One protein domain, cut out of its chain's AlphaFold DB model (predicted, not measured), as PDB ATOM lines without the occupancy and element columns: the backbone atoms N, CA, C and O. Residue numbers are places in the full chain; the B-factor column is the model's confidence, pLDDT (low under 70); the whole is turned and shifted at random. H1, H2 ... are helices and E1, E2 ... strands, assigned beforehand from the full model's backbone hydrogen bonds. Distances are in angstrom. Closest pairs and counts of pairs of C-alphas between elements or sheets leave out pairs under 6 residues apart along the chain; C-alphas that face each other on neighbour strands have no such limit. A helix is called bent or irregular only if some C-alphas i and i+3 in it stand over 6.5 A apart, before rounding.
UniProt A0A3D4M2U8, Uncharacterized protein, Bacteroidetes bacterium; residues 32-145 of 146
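What this domain is: This is residues 32 to 145 of the 146 residues of an uncharacterized protein of Bacteroidetes bacterium (UniProt A0A3D4M2U8). A long, bent and strongly twisted sheet makes the length of the domain: the E2-E3 hairpin, with H2 packed over it, forms one end, and E1, E4 and short E5 pair at the other, where H1 and H4 pack together and H5 makes a corner. The 114 printed residues hold five named helices and five named strands, in the order H1 H2 E1 E2 E3 H3 E4 H4 H5 E5, class mixed. The branched sheet is antiparallel but for E2 and E5, and E1 E2 E3 form a meander, each strand the antiparallel neighbour of the one before. The whole is compact, with a radius of gyration of the C-alphas of 14.4 A, yet elongated, spanning 48 by 30 by 23 A.

How they stand to each other: H1, residues 32 to 37, touches H4, residues 125 to 133, at a shallow tilt of 32 degrees, opposite ways; their closest C-alphas, of Cys 37 and Cys 127, are 5.4 A apart. H1 only grazes the sheet. H2, residues 47 to 59, lies over E2, residues 77 to 88, and E3, residues 93 to 99, at a height over the sheet of 8.1 A; the C-alphas of Ala 54 and Ser 86 come closest, 5.2 A. E1, residues 65 to 70, forms a hairpin with E2, with N 67 and O 80 within hydrogen-bond range at 2.9 A. E2 bends by 56 degrees at residue 81 and forms a hairpin with E3, with N 85 and O 96 at 2.9 A. H3, residues 100 to 104, is on the sheet, only just over E3, on which 3 of its C-alphas fall. E4, residues 120 to 124, is antiparallel to E1, with N 66 and O 123 at 2.8 A. H4 is on the same face as H2. H5, residues 136 to 141, is not on the sheet and only just touches H4, only at the corner, with 3 pairs of C-alphas within 8 A. E5, residues 142 to 144, is parallel to E2, with N 143 and O 77 at 3.0 A. Each O i to N i+4 pair is within range in H3 and H4, 7 of 9 in H2, 1 of 2 in H5 and 0 of 2 in H1, where 2 of 3 O i to N i+3 pairs are.

Where its parts are: H1 begins at C-alpha 32, (110.641, 134.242, 155.677). From first to last C-alpha, H2 measures 19.5 A, E1 16.3 A, E2 33.0 A, E3 19.5 A, E4 13.8 A and H4 12.0 A. E5 ends at C-alpha 144, (116.799, 122.215, 142.080).

The domain as a whole: The C-alphas of Asp 90 and Asp 137, the two farthest apart, are 48.2 A apart. The printed part has no cut; the link from H3 to E4, residues 105 to 119, is long. No printed residue is under 70 in pLDDT.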
ATOM      1  N   TYR A  32     110.243 132.969 155.061       94.12
ATOM      2  CA  TYR A  32     110.641 134.242 155.677       94.12
ATOM      3  C   TYR A  32     112.162 134.416 155.824       94.12
ATOM      4  O   TYR A  32     112.665 135.539 155.871       94.12
ATOM      5  N   LYS A  33     112.922 133.315 155.898       94.94
ATOM      6  CA  LYS A  33     114.392 133.337 155.958       94.94
ATOM      7  C   LYS A  33     115.035 133.827 154.651       94.94
ATOM      8  O   LYS A  33     116.184 134.255 154.669       94.94
ATOM      9  N   LEU A  34     114.303 133.781 153.539       95.81
ATOM     10  CA  LEU A  34     114.710 134.221 152.201       95.81
ATOM     11  C   LEU A  34     114.219 135.638 151.854       95.81
ATOM     12  O   LEU A  34     114.560 136.148 150.785       95.81
ATOM     13  N   ASP A  35     113.441 136.295 152.723       93.44
ATOM     14  CA  ASP A  35     112.834 137.607 152.443       93.44
ATOM     15  C   ASP A  35     113.873 138.676 152.067       93.44
ATOM     16  O   ASP A  35     113.631 139.499 151.182       93.44
ATOM     17  N   SER A  36     115.053 138.646 152.695       93.69
ATOM     18  CA  SER A  36     116.155 139.577 152.407       93.69
ATOM     19  C   SER A  36     116.765 139.381 151.015       93.69
ATOM     20  O   SER A  36     117.307 140.323 150.442       93.69
ATOM     21  N   CYS A  37     116.650 138.178 150.449       95.00
ATOM     22  CA  CYS A  37     117.155 137.843 149.121       95.00
ATOM     23  C   CYS A  37     116.155 138.192 148.007       95.00
ATOM     24  O   CYS A  37     116.509 138.167 146.823       95.00
ATOM     25  N   ARG A  38     114.897 138.472 148.370       95.81
ATOM     26  CA  ARG A  38     113.762 138.543 147.447       95.81
ATOM     27  C   ARG A  38     113.869 139.715 146.478       95.81
ATOM     28  O   ARG A  38     114.051 140.864 146.877       95.81
ATOM     29  N   GLN A  39     113.660 139.414 145.200       95.75
ATOM     30  CA  GLN A  39     113.570 140.379 144.113       95.75
ATOM     31  C   GLN A  39     112.124 140.498 143.636       95.75
ATOM     32  O   GLN A  39     111.465 139.513 143.303       95.75
ATOM     33  N   GLU A  40     111.618 141.726 143.601       92.94
ATOM     34  CA  GLU A  40     110.294 142.027 143.064       92.94
ATOM     35  C   GLU A  40     110.416 142.308 141.572       92.94
ATOM     36  O   GLU A  40     110.731 143.419 141.149       92.94
ATOM     37  N   ILE A  41     110.208 141.258 140.782       93.06
ATOM     38  CA  ILE A  41     110.259 141.306 139.323       93.06
ATOM     39  C   ILE A  41     108.870 140.898 138.829       93.06
ATOM     40  O   ILE A  41     108.550 139.704 138.830       93.06
ATOM     41  N   PRO A  42     108.006 141.856 138.454       87.81
ATOM     42  CA  PRO A  42     106.676 141.557 137.946       87.81
ATOM     43  C   PRO A  42     106.787 141.104 136.488       87.81
ATOM     44  O   PRO A  42     106.386 141.819 135.580       87.81
ATOM     45  N   LEU A  43     107.349 139.911 136.251       86.31
ATOM     46  CA  LEU A  43     107.501 139.316 134.916       86.31
ATOM     47  C   LEU A  43     106.147 138.820 134.371       86.31
ATOM     48  O   LEU A  43     105.987 137.663 133.988       86.31
ATOM     49  N   THR A  44     105.129 139.673 134.431       79.06
ATOM     50  CA  THR A  44     103.790 139.401 133.921       79.06
ATOM     51  C   THR A  44     103.693 139.856 132.466       79.06
ATOM     52  O   THR A  44     104.490 140.659 132.001       79.06
ATOM     53  N   TYR A  45     102.687 139.379 131.732       72.56
ATOM     54  CA  TYR A  45     102.443 139.806 130.345       72.56
ATOM     55  C   TYR A  45     101.795 141.200 130.231       72.56
ATOM     56  O   TYR A  45     101.223 141.540 129.195       72.56
ATOM     57  N   LYS A  46     101.789 141.996 131.306       80.56
ATOM     58  CA  LYS A  46     101.200 143.336 131.294       80.56
ATOM     59  C   LYS A  46     102.228 144.338 130.785       80.56
ATOM     60  O   LYS A  46     103.250 144.545 131.425       80.56
ATOM     61  N   LYS A  47     101.881 145.063 129.720       78.19
ATOM     62  CA  LYS A  47     102.744 146.091 129.110       78.19
ATOM     63  C   LYS A  47     103.257 147.149 130.101       78.19
ATOM     64  O   LYS A  47     104.380 147.624 129.989       78.19
ATOM     65  N   ASN A  48     102.453 147.507 131.105       82.12
ATOM     66  CA  ASN A  48     102.854 148.481 132.128       82.12
ATOM     67  C   ASN A  48     104.006 147.980 133.017       82.12
ATOM     68  O   ASN A  48     104.738 148.799 133.574       82.12
ATOM     69  N   ASP A  49     104.189 146.663 133.131       86.38
ATOM     70  CA  ASP A  49     105.269 146.079 133.921       86.38
ATOM     71  C   ASP A  49     106.601 146.099 133.153       86.38
ATOM     72  O   ASP A  49     107.658 146.054 133.780       86.38
ATOM     73  N   ASP A  50     106.594 146.254 131.821       87.88
ATOM     74  CA  ASP A  50     107.805 146.139 130.999       87.88
ATOM     75  C   ASP A  50     108.883 147.162 131.357       87.88
ATOM     76  O   ASP A  50     110.067 146.829 131.381       87.88
ATOM     77  N   ILE A  51     108.488 148.396 131.680       90.38
ATOM     78  CA  ILE A  51     109.421 149.455 132.093       90.38
ATOM     79  C   ILE A  51     110.044 149.113 133.453       90.38
ATOM     80  O   ILE A  51     111.244 149.308 133.665       90.38
ATOM     81  N   ILE A  52     109.237 148.577 134.373       92.19
ATOM     82  CA  ILE A  52     109.681 148.184 135.715       92.19
ATOM     83  C   ILE A  52     110.660 147.013 135.607       92.19
ATOM     84  O   ILE A  52     111.741 147.047 136.201       92.19
ATOM     85  N   VAL A  53     110.308 146.000 134.815       93.62
ATOM     86  CA  VAL A  53     111.150 144.824 134.594       93.62
ATOM     87  C   VAL A  53     112.440 145.207 133.871       93.62
ATOM     88  O   VAL A  53     113.503 144.764 134.295       93.62
ATOM     89  N   ALA A  54     112.399 146.084 132.866       94.50
ATOM     90  CA  ALA A  54     113.598 146.550 132.167       94.50
ATOM     91  C   ALA A  54     114.571 147.296 133.086       94.50
ATOM     92  O   ALA A  54     115.788 147.082 133.041       94.50
ATOM     93  N   LYS A  55     114.037 148.136 133.982       94.56
ATOM     94  CA  LYS A  55     114.840 148.783 135.020       94.56
ATOM     95  C   LYS A  55     115.487 147.737 135.932       94.56
ATOM     96  O   LYS A  55     116.696 147.800 136.151       94.56
ATOM     97  N   LYS A  56     114.733 146.732 136.395       95.62
ATOM     98  CA  LYS A  56     115.304 145.634 137.196       95.62
ATOM     99  C   LYS A  56     116.325 144.795 136.445       95.62
ATOM    100  O   LYS A  56     117.338 144.449 137.037       95.62
ATOM    101  N   ALA A  57     116.126 144.523 135.161       95.62
ATOM    102  CA  ALA A  57     117.105 143.825 134.332       95.62
ATOM    103  C   ALA A  57     118.433 144.592 134.256       95.62
ATOM    104  O   ALA A  57     119.502 143.991 134.279       95.62
ATOM    105  N   THR A  58     118.369 145.927 134.217       96.00
ATOM    106  CA  THR A  58     119.558 146.788 134.243       96.00
ATOM    107  C   THR A  58     120.253 146.747 135.606       96.00
ATOM    108  O   THR A  58     121.466 146.570 135.667       96.00
ATOM    109  N   GLU A  59     119.499 146.867 136.701       96.69
ATOM    110  CA  GLU A  59     120.037 146.806 138.072       96.69
ATOM    111  C   GLU A  59     120.655 145.437 138.407       96.69
ATOM    112  O   GLU A  59     121.668 145.349 139.100       96.69
ATOM    113  N   LEU A  60     120.048 144.365 137.897       96.81
ATOM    114  CA  LEU A  60     120.438 142.974 138.131       96.81
ATOM    115  C   LEU A  60     121.300 142.415 136.991       96.81
ATOM    116  O   LEU A  60     121.467 141.200 136.878       96.81
ATOM    117  N   LYS A  61     121.850 143.275 136.129       96.00
ATOM    118  CA  LYS A  61     122.634 142.845 134.969       96.00
ATOM    119  C   LYS A  61     123.815 141.978 135.411       96.00
ATOM    120  O   LYS A  61     124.628 142.392 136.234       96.00
ATOM    121  N   GLY A  62     123.909 140.777 134.840       95.62
ATOM    122  CA  GLY A  62     124.956 139.806 135.173       95.62
ATOM    123  C   GLY A  62     124.805 139.161 136.555       95.62
ATOM    124  O   GLY A  62     125.687 138.413 136.968       95.62
ATOM    125  N   GLN A  63     123.703 139.414 137.268       97.81
ATOM    126  CA  GLN A  63     123.392 138.731 138.517       97.81
ATOM    127  C   GLN A  63     122.541 137.496 138.239       97.81
ATOM    128  O   GLN A  63     121.517 137.560 137.558       97.81
ATOM    129  N   GLU A  64     122.966 136.371 138.804       98.31
ATOM    130  CA  GLU A  64     122.206 135.129 138.758       98.31
ATOM    131  C   GLU A  64     121.010 135.214 139.720       98.31
ATOM    132  O   GLU A  64     121.130 135.630 140.880       98.31
ATOM    133  N   LEU A  65     119.845 134.811 139.227       98.31
ATOM    134  CA  LEU A  65     118.575 134.807 139.932       98.31
ATOM    135  C   LEU A  65     118.071 133.382 140.108       98.31
ATOM    136  O   LEU A  65     118.188 132.542 139.220       98.31
ATOM    137  N   ILE A  66     117.429 133.148 141.242       98.25
ATOM    138  CA  ILE A  66     116.657 131.946 141.521       98.25
ATOM    139  C   ILE A  66     115.202 132.264 141.225       98.25
ATOM    140  O   ILE A  66     114.646 133.177 141.835       98.25
ATOM    141  N   LEU A  67     114.583 131.508 140.323       97.31
ATOM    142  CA  LEU A  67     113.131 131.441 140.218       97.31
ATOM    143  C   LEU A  67     112.658 130.216 140.992       97.31
ATOM    144  O   LEU A  67     112.871 129.087 140.556       97.31
ATOM    145  N   LEU A  68     112.018 130.459 142.129       97.19
ATOM    146  CA  LEU A  68     111.384 129.439 142.951       97.19
ATOM    147  C   LEU A  68     109.905 129.346 142.585       97.19
ATOM    148  O   LEU A  68     109.233 130.372 142.477       97.19
ATOM    149  N   GLN A  69     109.403 128.127 142.419       95.62
ATOM    150  CA  GLN A  69     108.045 127.834 141.972       95.62
ATOM    151  C   GLN A  69     107.392 126.798 142.886       95.62
ATOM    152  O   GLN A  69     107.900 125.690 143.071       95.62
ATOM    153  N   PHE A  70     106.232 127.145 143.436       95.00
ATOM    154  CA  PHE A  70     105.431 126.256 144.267       95.00
ATOM    155  C   PHE A  70     104.351 125.549 143.445       95.00
ATOM    156  O   PHE A  70     103.398 126.161 142.947       95.00
ATOM    157  N   ASN A  71     104.436 124.223 143.356       93.19
ATOM    158  CA  ASN A  71     103.408 123.425 142.708       93.19
ATOM    159  C   ASN A  71     102.233 123.194 143.666       93.19
ATOM    160  O   ASN A  71     102.261 122.326 144.535       93.19
ATOM    161  N   LYS A  72     101.129 123.918 143.462       89.56
ATOM    162  CA  LYS A  72      99.937 123.799 144.320       89.56
ATOM    163  C   LYS A  72      99.336 122.386 144.404       89.56
ATOM    164  O   LYS A  72      98.640 122.120 145.389       89.56
ATOM    165  N   LYS A  73      99.539 121.539 143.379       91.44
ATOM    166  CA  LYS A  73      98.991 120.174 143.295       91.44
ATOM    167  C   LYS A  73      99.849 119.192 144.092       91.44
ATOM    168  O   LYS A  73      99.302 118.480 144.922       91.44
ATOM    169  N   THR A  74     101.164 119.191 143.868       93.56
ATOM    170  CA  THR A  74     102.095 118.253 144.525       93.56
ATOM    171  C   THR A  74     102.648 118.776 145.849       93.56
ATOM    172  O   THR A  74     103.240 118.013 146.600       93.56
ATOM    173  N   LYS A  75     102.447 120.067 146.148       91.75
ATOM    174  CA  LYS A  75     103.043 120.799 147.281       91.75
ATOM    175  C   LYS A  75     104.569 120.874 147.244       91.75
ATOM    176  O   LYS A  75     105.177 121.314 148.213       91.75
ATOM    177  N   GLU A  76     105.178 120.492 146.130       95.12
ATOM    178  CA  GLU A  76     106.619 120.576 145.952       95.12
ATOM    179  C   GLU A  76     107.054 121.991 145.597       95.12
ATOM    180  O   GLU A  76     106.334 122.738 144.921       95.12
ATOM    181  N   ILE A  77     108.271 122.322 146.013       95.75
ATOM    182  CA  ILE A  77     108.918 123.583 145.700       95.75
ATOM    183  C   ILE A  77     110.137 123.271 144.852       95.75
ATOM    184  O   ILE A  77     111.035 122.533 145.261       95.75
ATOM    185  N   HIS A  78     110.146 123.847 143.664       96.12
ATOM    186  CA  HIS A  78     111.208 123.672 142.695       96.12
ATOM    187  C   HIS A  78     111.885 125.005 142.449       96.12
ATOM    188  O   HIS A  78     111.239 126.048 142.551       96.12
ATOM    189  N   TYR A  79     113.165 124.993 142.106       97.31
ATOM    190  CA  TYR A  79     113.831 126.209 141.674       97.31
ATOM    191  C   TYR A  79     114.769 125.982 140.497       97.31
ATOM    192  O   TYR A  79     115.287 124.886 140.292       97.31
ATOM    193  N   LYS A  80     114.963 127.047 139.720       97.50
ATOM    194  CA  LYS A  80     115.876 127.112 138.576       97.50
ATOM    195  C   LYS A  80     116.670 128.412 138.597       97.50
ATOM    196  O   LYS A  80     116.210 129.417 139.147       97.50
ATOM    197  N   ARG A  81     117.846 128.390 137.971       97.88
ATOM    198  CA  ARG A  81     118.779 129.519 137.891       97.88
ATOM    199  C   ARG A  81     118.663 130.226 136.544       97.88
ATOM    200  O   ARG A  81     118.718 129.595 135.488       97.88
ATOM    201  N   TYR A  82     118.514 131.544 136.587       97.50
ATOM    202  CA  TYR A  82     118.309 132.383 135.411       97.50
ATOM    203  C   TYR A  82     119.083 133.693 135.499       97.50
ATOM    204  O   TYR A  82     119.476 134.139 136.570       97.50
ATOM    205  N   TYR A  83     119.202 134.356 134.359       97.50
ATOM    206  CA  TYR A  83     119.543 135.764 134.243       97.50
ATOM    207  C   TYR A  83     118.349 136.507 133.652       97.50
ATOM    208  O   TYR A  83     117.710 136.016 132.720       97.50
ATOM    209  N   LEU A  84     118.041 137.686 134.194       96.69
ATOM    210  CA  LEU A  84     117.029 138.571 133.623       96.69
ATOM    211  C   LEU A  84     117.679 139.444 132.550       96.69
ATOM    212  O   LEU A  84     118.650 140.151 132.818       96.69
ATOM    213  N   VAL A  85     117.120 139.407 131.346       95.31
ATOM    214  CA  VAL A  85     117.579 140.199 130.209       95.31
ATOM    215  C   VAL A  85     116.442 141.096 129.745       95.31
ATOM    216  O   VAL A  85     115.283 140.687 129.696       95.31
ATOM    217  N   SER A  86     116.796 142.335 129.423       93.81
ATOM    218  CA  SER A  86     115.904 143.286 128.781       93.81
ATOM    219  C   SER A  86     116.571 143.813 127.525       93.81
ATOM    220  O   SER A  86     117.710 144.285 127.568       93.81
ATOM    221  N   GLU A  87     115.869 143.709 126.406       92.44
ATOM    222  CA  GLU A  87     116.296 144.236 125.119       92.44
ATOM    223  C   GLU A  87     115.273 145.256 124.640       92.44
ATOM    224  O   GLU A  87     114.069 145.009 124.638       92.44
ATOM    225  N   LYS A  88     115.753 146.429 124.238       89.62
ATOM    226  CA  LYS A  88     114.909 147.481 123.686       89.62
ATOM    227  C   LYS A  88     115.065 147.498 122.173       89.62
ATOM    228  O   LYS A  88     116.181 147.556 121.666       89.62
ATOM    229  N   THR A  89     113.940 147.480 121.477       86.81
ATOM    230  CA  THR A  89     113.842 147.771 120.044       86.81
ATOM    231  C   THR A  89     113.250 149.165 119.848       86.81
ATOM    232  O   THR A  89     112.833 149.814 120.810       86.81
ATOM    233  N   ASP A  90     113.157 149.618 118.600       85.38
ATOM    234  CA  ASP A  90     112.538 150.908 118.273       85.38
ATOM    235  C   ASP A  90     111.060 150.989 118.687       85.38
ATOM    236  O   ASP A  90     110.532 152.085 118.873       85.38
ATOM    237  N   ARG A  91     110.379 149.841 118.829       80.94
ATOM    238  CA  ARG A  91     108.925 149.772 119.057       80.94
ATOM    239  C   ARG A  91     108.529 149.188 120.407       80.94
ATOM    240  O   ARG A  91     107.514 149.608 120.951       80.94
ATOM    241  N   ASP A  92     109.318 148.262 120.947       86.88
ATOM    242  CA  ASP A  92     108.974 147.525 122.167       86.88
ATOM    243  C   ASP A  92     110.192 147.191 123.036       86.88
ATOM    244  O   ASP A  92     111.346 147.204 122.593       86.88
ATOM    245  N   ILE A  93     109.897 146.873 124.297       89.75
ATOM    246  CA  ILE A  93     110.830 146.346 125.289       89.75
ATOM    247  C   ILE A  93     110.538 144.855 125.446       89.75
ATOM    248  O   ILE A  93     109.411 144.465 125.735       89.75
ATOM    249  N   PHE A  94     111.563 144.026 125.295       89.75
ATOM    250  CA  PHE A  94     111.487 142.582 125.452       89.75
ATOM    251  C   PHE A  94     112.198 142.180 126.732       89.75
ATOM    252  O   PHE A  94     113.422 142.247 126.820       89.75
ATOM    253  N   ASN A  95     111.424 141.749 127.720       92.00
ATOM    254  CA  ASN A  95     111.938 141.231 128.978       92.00
ATOM    255  C   ASN A  95     111.806 139.709 129.001       92.00
ATOM    256  O   ASN A  95     110.714 139.175 128.807       92.00
ATOM    257  N   TYR A  96     112.905 139.003 129.247       93.56
ATOM    258  CA  TYR A  96     112.914 137.543 129.261       93.56
ATOM    259  C   TYR A  96     113.971 136.985 130.208       93.56
ATOM    260  O   TYR A  96     114.906 137.673 130.624       93.56
ATOM    261  N   LEU A  97     113.811 135.711 130.558       96.00
ATOM    262  CA  LEU A  97     114.807 134.968 131.317       96.00
ATOM    263  C   LEU A  97     115.723 134.203 130.365       96.00
ATOM    264  O   LEU A  97     115.281 133.711 129.332       96.00
ATOM    265  N   VAL A  98     116.986 134.054 130.743       96.94
ATOM    266  CA  VAL A  98     117.947 133.160 130.086       96.94
ATOM    267  C   VAL A  98     118.435 132.167 131.127       96.94
ATOM    268  O   VAL A  98     118.771 132.576 132.239       96.94
ATOM    269  N   ARG A  99     118.445 130.867 130.812       96.50
ATOM    270  CA  ARG A  99     118.993 129.849 131.728       96.50
ATOM    271  C   ARG A  99     120.458 130.144 132.024       96.50
ATOM    272  O   ARG A  99     121.160 130.686 131.169       96.50
ATOM    273  N   LYS A 100     120.926 129.770 133.212       95.94
ATOM    274  CA  LYS A 100     122.319 129.983 133.620       95.94
ATOM    275  C   LYS A 100     123.315 129.446 132.591       95.94
ATOM    276  O   LYS A 100     124.232 130.160 132.201       95.94
ATOM    277  N   GLU A 101     123.111 128.222 132.122       95.38
ATOM    278  CA  GLU A 101     124.026 127.526 131.213       95.38
ATOM    279  C   GLU A 101     124.081 128.227 129.850       95.38
ATOM    280  O   GLU A 101     125.157 128.408 129.281       95.38
ATOM    281  N   ASP A 102     122.925 128.678 129.355       96.38
ATOM    282  CA  ASP A 102     122.827 129.420 128.098       96.38
ATOM    283  C   ASP A 102     123.487 130.800 128.224       96.38
ATOM    284  O   ASP A 102     124.274 131.182 127.358       96.38
ATOM    285  N   TYR A 103     123.241 131.517 129.325       94.56
ATOM    286  CA  TYR A 103     123.820 132.838 129.562       94.56
ATOM    287  C   TYR A 103     125.352 132.784 129.635       94.56
ATOM    288  O   TYR A 103     126.030 133.562 128.966       94.56
ATOM    289  N   LEU A 104     125.903 131.827 130.391       93.81
ATOM    290  CA  LEU A 104     127.352 131.636 130.519       93.81
ATOM    291  C   LEU A 104     128.005 131.184 129.205       93.81
ATOM    292  O   LEU A 104     129.158 131.519 128.945       93.81
ATOM    293  N   ALA A 105     127.265 130.479 128.348       96.19
ATOM    294  CA  ALA A 105     127.700 130.118 127.001       96.19
ATOM    295  C   ALA A 105     127.518 131.249 125.966       96.19
ATOM    296  O   ALA A 105     127.686 131.005 124.770       96.19
ATOM    297  N   ASN A 106     127.155 132.467 126.391       93.62
ATOM    298  CA  ASN A 106     126.810 133.602 125.525       93.62
ATOM    299  C   ASN A 106     125.676 133.304 124.522       93.62
ATOM    300  O   ASN A 106     125.604 133.897 123.444       93.62
ATOM    301  N   LYS A 107     124.762 132.393 124.876       92.50
ATOM    302  CA  LYS A 107     123.561 132.079 124.100       92.50
ATOM    303  C   LYS A 107     122.380 132.890 124.621       92.50
ATOM    304  O   LYS A 107     122.100 132.927 125.816       92.50
ATOM    305  N   LYS A 108     121.629 133.493 123.702       83.81
ATOM    306  CA  LYS A 108     120.401 134.238 124.012       83.81
ATOM    307  C   LYS A 108     119.168 133.386 123.730       83.81
ATOM    308  O   LYS A 108     118.432 133.630 122.780       83.81
ATOM    309  N   VAL A 109     118.970 132.345 124.538       92.62
ATOM    310  CA  VAL A 109     117.757 131.518 124.480       92.62
ATOM    311  C   VAL A 109     116.726 132.118 125.428       92.62
ATOM    312  O   VAL A 109     116.830 131.967 126.645       92.62
ATOM    313  N   ALA A 110     115.755 132.838 124.867       92.50
ATOM    314  CA  ALA A 110     114.708 133.485 125.644       92.50
ATOM    315  C   ALA A 110     113.720 132.456 126.212       92.50
ATOM    316  O   ALA A 110     113.126 131.664 125.480       92.50
ATOM    317  N   ILE A 111     113.519 132.504 127.527       91.25
ATOM    318  CA  ILE A 111     112.531 131.709 128.247       91.25
ATOM    319  C   ILE A 111     111.400 132.633 128.699       91.25
ATOM    320  O   ILE A 111     111.594 133.540 129.514       91.25
ATOM    321  N   PHE A 112     110.201 132.357 128.190       85.31
ATOM    322  CA  PHE A 112     108.966 133.023 128.588       85.31
ATOM    323  C   PHE A 112     108.160 132.088 129.484       85.31
ATOM    324  O   PHE A 112     107.648 131.063 129.036       85.31
ATOM    325  N   LEU A 113     108.050 132.437 130.764       85.31
ATOM    326  CA  LEU A 113     107.294 131.662 131.745       85.31
ATOM    327  C   LEU A 113     105.994 132.374 132.087       85.31
ATOM    328  O   LEU A 113     105.933 133.600 132.155       85.31
ATOM    329  N   LYS A 114     104.961 131.589 132.395       85.88
ATOM    330  CA  LYS A 114     103.717 132.106 132.961       85.88
ATOM    331  C   LYS A 114     103.905 132.386 134.454       85.88
ATOM    332  O   LYS A 114     103.432 131.621 135.291       85.88
ATOM    333  N   PHE A 115     104.607 133.471 134.766       90.62
ATOM    334  CA  PHE A 115     104.894 133.877 136.138       90.62
ATOM    335  C   PHE A 115     103.614 134.236 136.905       90.62
ATOM    336  O   PHE A 115     102.723 134.932 136.405       90.62
ATOM    337  N   SER A 116     103.530 133.786 138.152       89.81
ATOM    338  CA  SER A 116     102.454 134.099 139.077       89.81
ATOM    339  C   SER A 116     103.018 134.516 140.425       89.81
ATOM    340  O   SER A 116     103.512 133.689 141.182       89.81
ATOM    341  N   THR A 117     102.797 135.769 140.823       88.88
ATOM    342  CA  THR A 117     103.144 136.264 142.171       88.88
ATOM    343  C   THR A 117     102.463 135.489 143.305       88.88
ATOM    344  O   THR A 117     102.821 135.652 144.469       88.88
ATOM    345  N   LYS A 118     101.488 134.624 143.007       90.25
ATOM    346  CA  LYS A 118     100.860 133.736 143.988       90.25
ATOM    347  C   LYS A 118     101.689 132.483 144.289       90.25
ATOM    348  O   LYS A 118     101.549 131.952 145.386       90.25
ATOM    349  N   TYR A 119     102.499 132.010 143.345       93.31
ATOM    350  CA  TYR A 119     103.199 130.720 143.436       93.31
ATOM    351  C   TYR A 119     104.692 130.801 143.122       93.31
ATOM    352  O   TYR A 119     105.414 129.858 143.419       93.31
ATOM    353  N   ASP A 120     105.144 131.919 142.566       94.19
ATOM    354  CA  ASP A 120     106.507 132.107 142.106       94.19
ATOM    355  C   ASP A 120     107.183 133.257 142.859       94.19
ATOM    356  O   ASP A 120     106.545 134.237 143.277       94.19
ATOM    357  N   ARG A 121     108.497 133.136 143.041       95.44
ATOM    358  CA  ARG A 121     109.351 134.127 143.705       95.44
ATOM    359  C   ARG A 121     110.685 134.215 142.988       95.44
ATOM    360  O   ARG A 121     111.231 133.193 142.581       95.44
ATOM    361  N   PHE A 122     111.225 135.425 142.901       97.00
ATOM    362  CA  PHE A 122     112.611 135.630 142.509       97.00
ATOM    363  C   PHE A 122     113.468 135.942 143.734       97.00
ATOM    364  O   PHE A 122     113.059 136.723 144.595       97.00
ATOM    365  N   TYR A 123     114.671 135.379 143.777       97.75
ATOM    366  CA  TYR A 123     115.707 135.710 144.756       97.75
ATOM    367  C   TYR A 123     117.047 135.909 144.049       97.75
ATOM    368  O   TYR A 123     117.264 135.364 142.968       97.75
ATOM    369  N   THR A 124     117.972 136.656 144.647       98.06
ATOM    370  CA  THR A 124     119.368 136.651 144.181       98.06
ATOM    371  C   THR A 124     120.035 135.331 144.559       98.06
ATOM    372  O   THR A 124     119.962 134.911 145.717       98.06
ATOM    373  N   ALA A 125     120.709 134.680 143.607       98.25
ATOM    374  CA  ALA A 125     121.286 133.351 143.823       98.25
ATOM    375  C   ALA A 125     122.322 133.340 144.950       98.25
ATOM    376  O   ALA A 125     122.234 132.524 145.858       98.25
ATOM    377  N   LYS A 126     123.222 134.331 144.984       98.00
ATOM    378  CA  LYS A 126     124.248 134.442 146.034       98.00
ATOM    379  C   LYS A 126     123.657 134.474 147.452       98.00
ATOM    380  O   LYS A 126     124.189 133.838 148.356       98.00
ATOM    381  N   CYS A 127     122.589 135.245 147.659       97.88
ATOM    382  CA  CYS A 127     121.940 135.348 148.966       97.88
ATOM    383  C   CYS A 127     121.176 134.064 149.297       97.88
ATOM    384  O   CYS A 127     121.319 133.533 150.396       97.88
ATOM    385  N   PHE A 128     120.425 133.539 148.328       97.94
ATOM    386  CA  PHE A 128     119.677 132.293 148.458       97.94
ATOM    387  C   PHE A 128     120.588 131.118 148.845       97.94
ATOM    388  O   PHE A 128     120.335 130.461 149.851       97.94
ATOM    389  N   ASP A 129     121.697 130.927 148.125       97.81
ATOM    390  CA  ASP A 129     122.676 129.862 148.374       97.81
ATOM    391  C   ASP A 129     123.291 129.978 149.780       97.81
ATOM    392  O   ASP A 129     123.409 128.985 150.497       97.81
ATOM    393  N   SER A 130     123.611 131.202 150.216       97.75
ATOM    394  CA  SER A 130     124.110 131.465 151.573       97.75
ATOM    395  C   SER A 130     123.082 131.105 152.653       97.75
ATOM    396  O   SER A 130     123.425 130.480 153.659       97.75
ATOM    397  N   ILE A 131     121.804 131.445 152.454       97.19
ATOM    398  CA  ILE A 131     120.746 131.073 153.400       97.19
ATOM    399  C   ILE A 131     120.559 129.553 153.430       97.19
ATOM    400  O   ILE A 131     120.476 128.995 154.523       97.19
ATOM    401  N   LEU A 132     120.541 128.869 152.280       96.31
ATOM    402  CA  LEU A 132     120.385 127.411 152.238       96.31
ATOM    403  C   LEU A 132     121.553 126.669 152.885       96.31
ATOM    404  O   LEU A 132     121.324 125.704 153.614       96.31
ATOM    405  N   ALA A 133     122.787 127.134 152.686       96.62
ATOM    406  CA  ALA A 133     123.964 126.550 153.327       96.62
ATOM    407  C   ALA A 133     123.864 126.575 154.865       96.62
ATOM    408  O   ALA A 133     124.305 125.640 155.528       96.62
ATOM    409  N   ASN A 134     123.233 127.614 155.421       96.44
ATOM    410  CA  ASN A 134     123.049 127.794 156.863       96.44
ATOM    411  C   ASN A 134     121.703 127.264 157.392       96.44
ATOM    412  O   ASN A 134     121.418 127.389 158.582       96.44
ATOM    413  N   ASN A 135     120.844 126.709 156.530       96.00
ATOM    414  CA  ASN A 135     119.516 126.212 156.901       96.00
ATOM    415  C   ASN A 135     119.213 124.882 156.186       96.00
ATOM    416  O   ASN A 135     118.429 124.874 155.233       96.00
ATOM    417  N   PRO A 136     119.795 123.756 156.642       94.31
ATOM    418  CA  PRO A 136     119.619 122.446 156.009       94.31
ATOM    419  C   PRO A 136     118.150 122.040 155.829       94.31
ATOM    420  O   PRO A 136     117.778 121.607 154.745       94.31
ATOM    421  N   ASP A 137     117.295 122.315 156.818       93.31
ATOM    422  CA  ASP A 137     115.855 122.025 156.739       93.31
ATOM    423  C   ASP A 137     115.168 122.699 155.539       93.31
ATOM    424  O   ASP A 137     114.221 122.160 154.969       93.31
ATOM    425  N   LEU A 138     115.631 123.896 155.146       93.50
ATOM    426  CA  LEU A 138     115.131 124.562 153.942       93.50
ATOM    427  C   LEU A 138     115.654 123.885 152.682       93.50
ATOM    428  O   LEU A 138     114.912 123.720 151.723       93.50
ATOM    429  N   ARG A 139     116.928 123.495 152.663       92.31
ATOM    430  CA  ARG A 139     117.519 122.811 151.513       92.31
ATOM    431  C   ARG A 139     116.796 121.495 151.218       92.31
ATOM    432  O   ARG A 139     116.558 121.199 150.056       92.31
ATOM    433  N   ASP A 140     116.394 120.755 152.246       92.75
ATOM    434  CA  ASP A 140     115.784 119.429 152.089       92.75
ATOM    435  C   ASP A 140     114.384 119.472 151.446       92.75
ATOM    436  O   ASP A 140     113.953 118.504 150.817       92.75
ATOM    437  N   ILE A 141     113.674 120.602 151.549       93.75
ATOM    438  CA  ILE A 141     112.353 120.787 150.923       93.75
ATOM    439  C   ILE A 141     112.420 121.431 149.529       93.75
ATOM    440  O   ILE A 141     111.427 121.404 148.798       93.75
ATOM    441  N   LEU A 142     113.560 122.025 149.160       95.31
ATOM    442  CA  LEU A 142     113.747 122.745 147.901       95.31
ATOM    443  C   LEU A 142     114.469 121.867 146.881       95.31
ATOM    444  O   LEU A 142     115.600 121.440 147.091       95.31
ATOM    445  N   LYS A 143     113.833 121.646 145.732       94.19
ATOM    446  CA  LYS A 143     114.389 120.812 144.663       94.19
ATOM    447  C   LYS A 143     114.931 121.685 143.538       94.19
ATOM    448  O   LYS A 143     114.175 122.411 142.895       94.19
ATOM    449  N   GLU A 144     116.232 121.611 143.285       93.88
ATOM    450  CA  GLU A 144     116.799 122.215 142.080       93.88
ATOM    451  C   GLU A 144     116.357 121.400 140.866       93.88
ATOM    452  O   GLU A 144     116.516 120.179 140.828       93.88
ATOM    453  N   GLN A 145     115.773 122.069 139.879       88.25
ATOM    454  CA  GLN A 145     115.438 121.444 138.611       88.25
ATOM    455  C   GLN A 145     116.547 121.716 137.603       88.25
ATOM    456  O   GLN A 145     116.901 122.871 137.366       88.25
TER     457      GLN A 145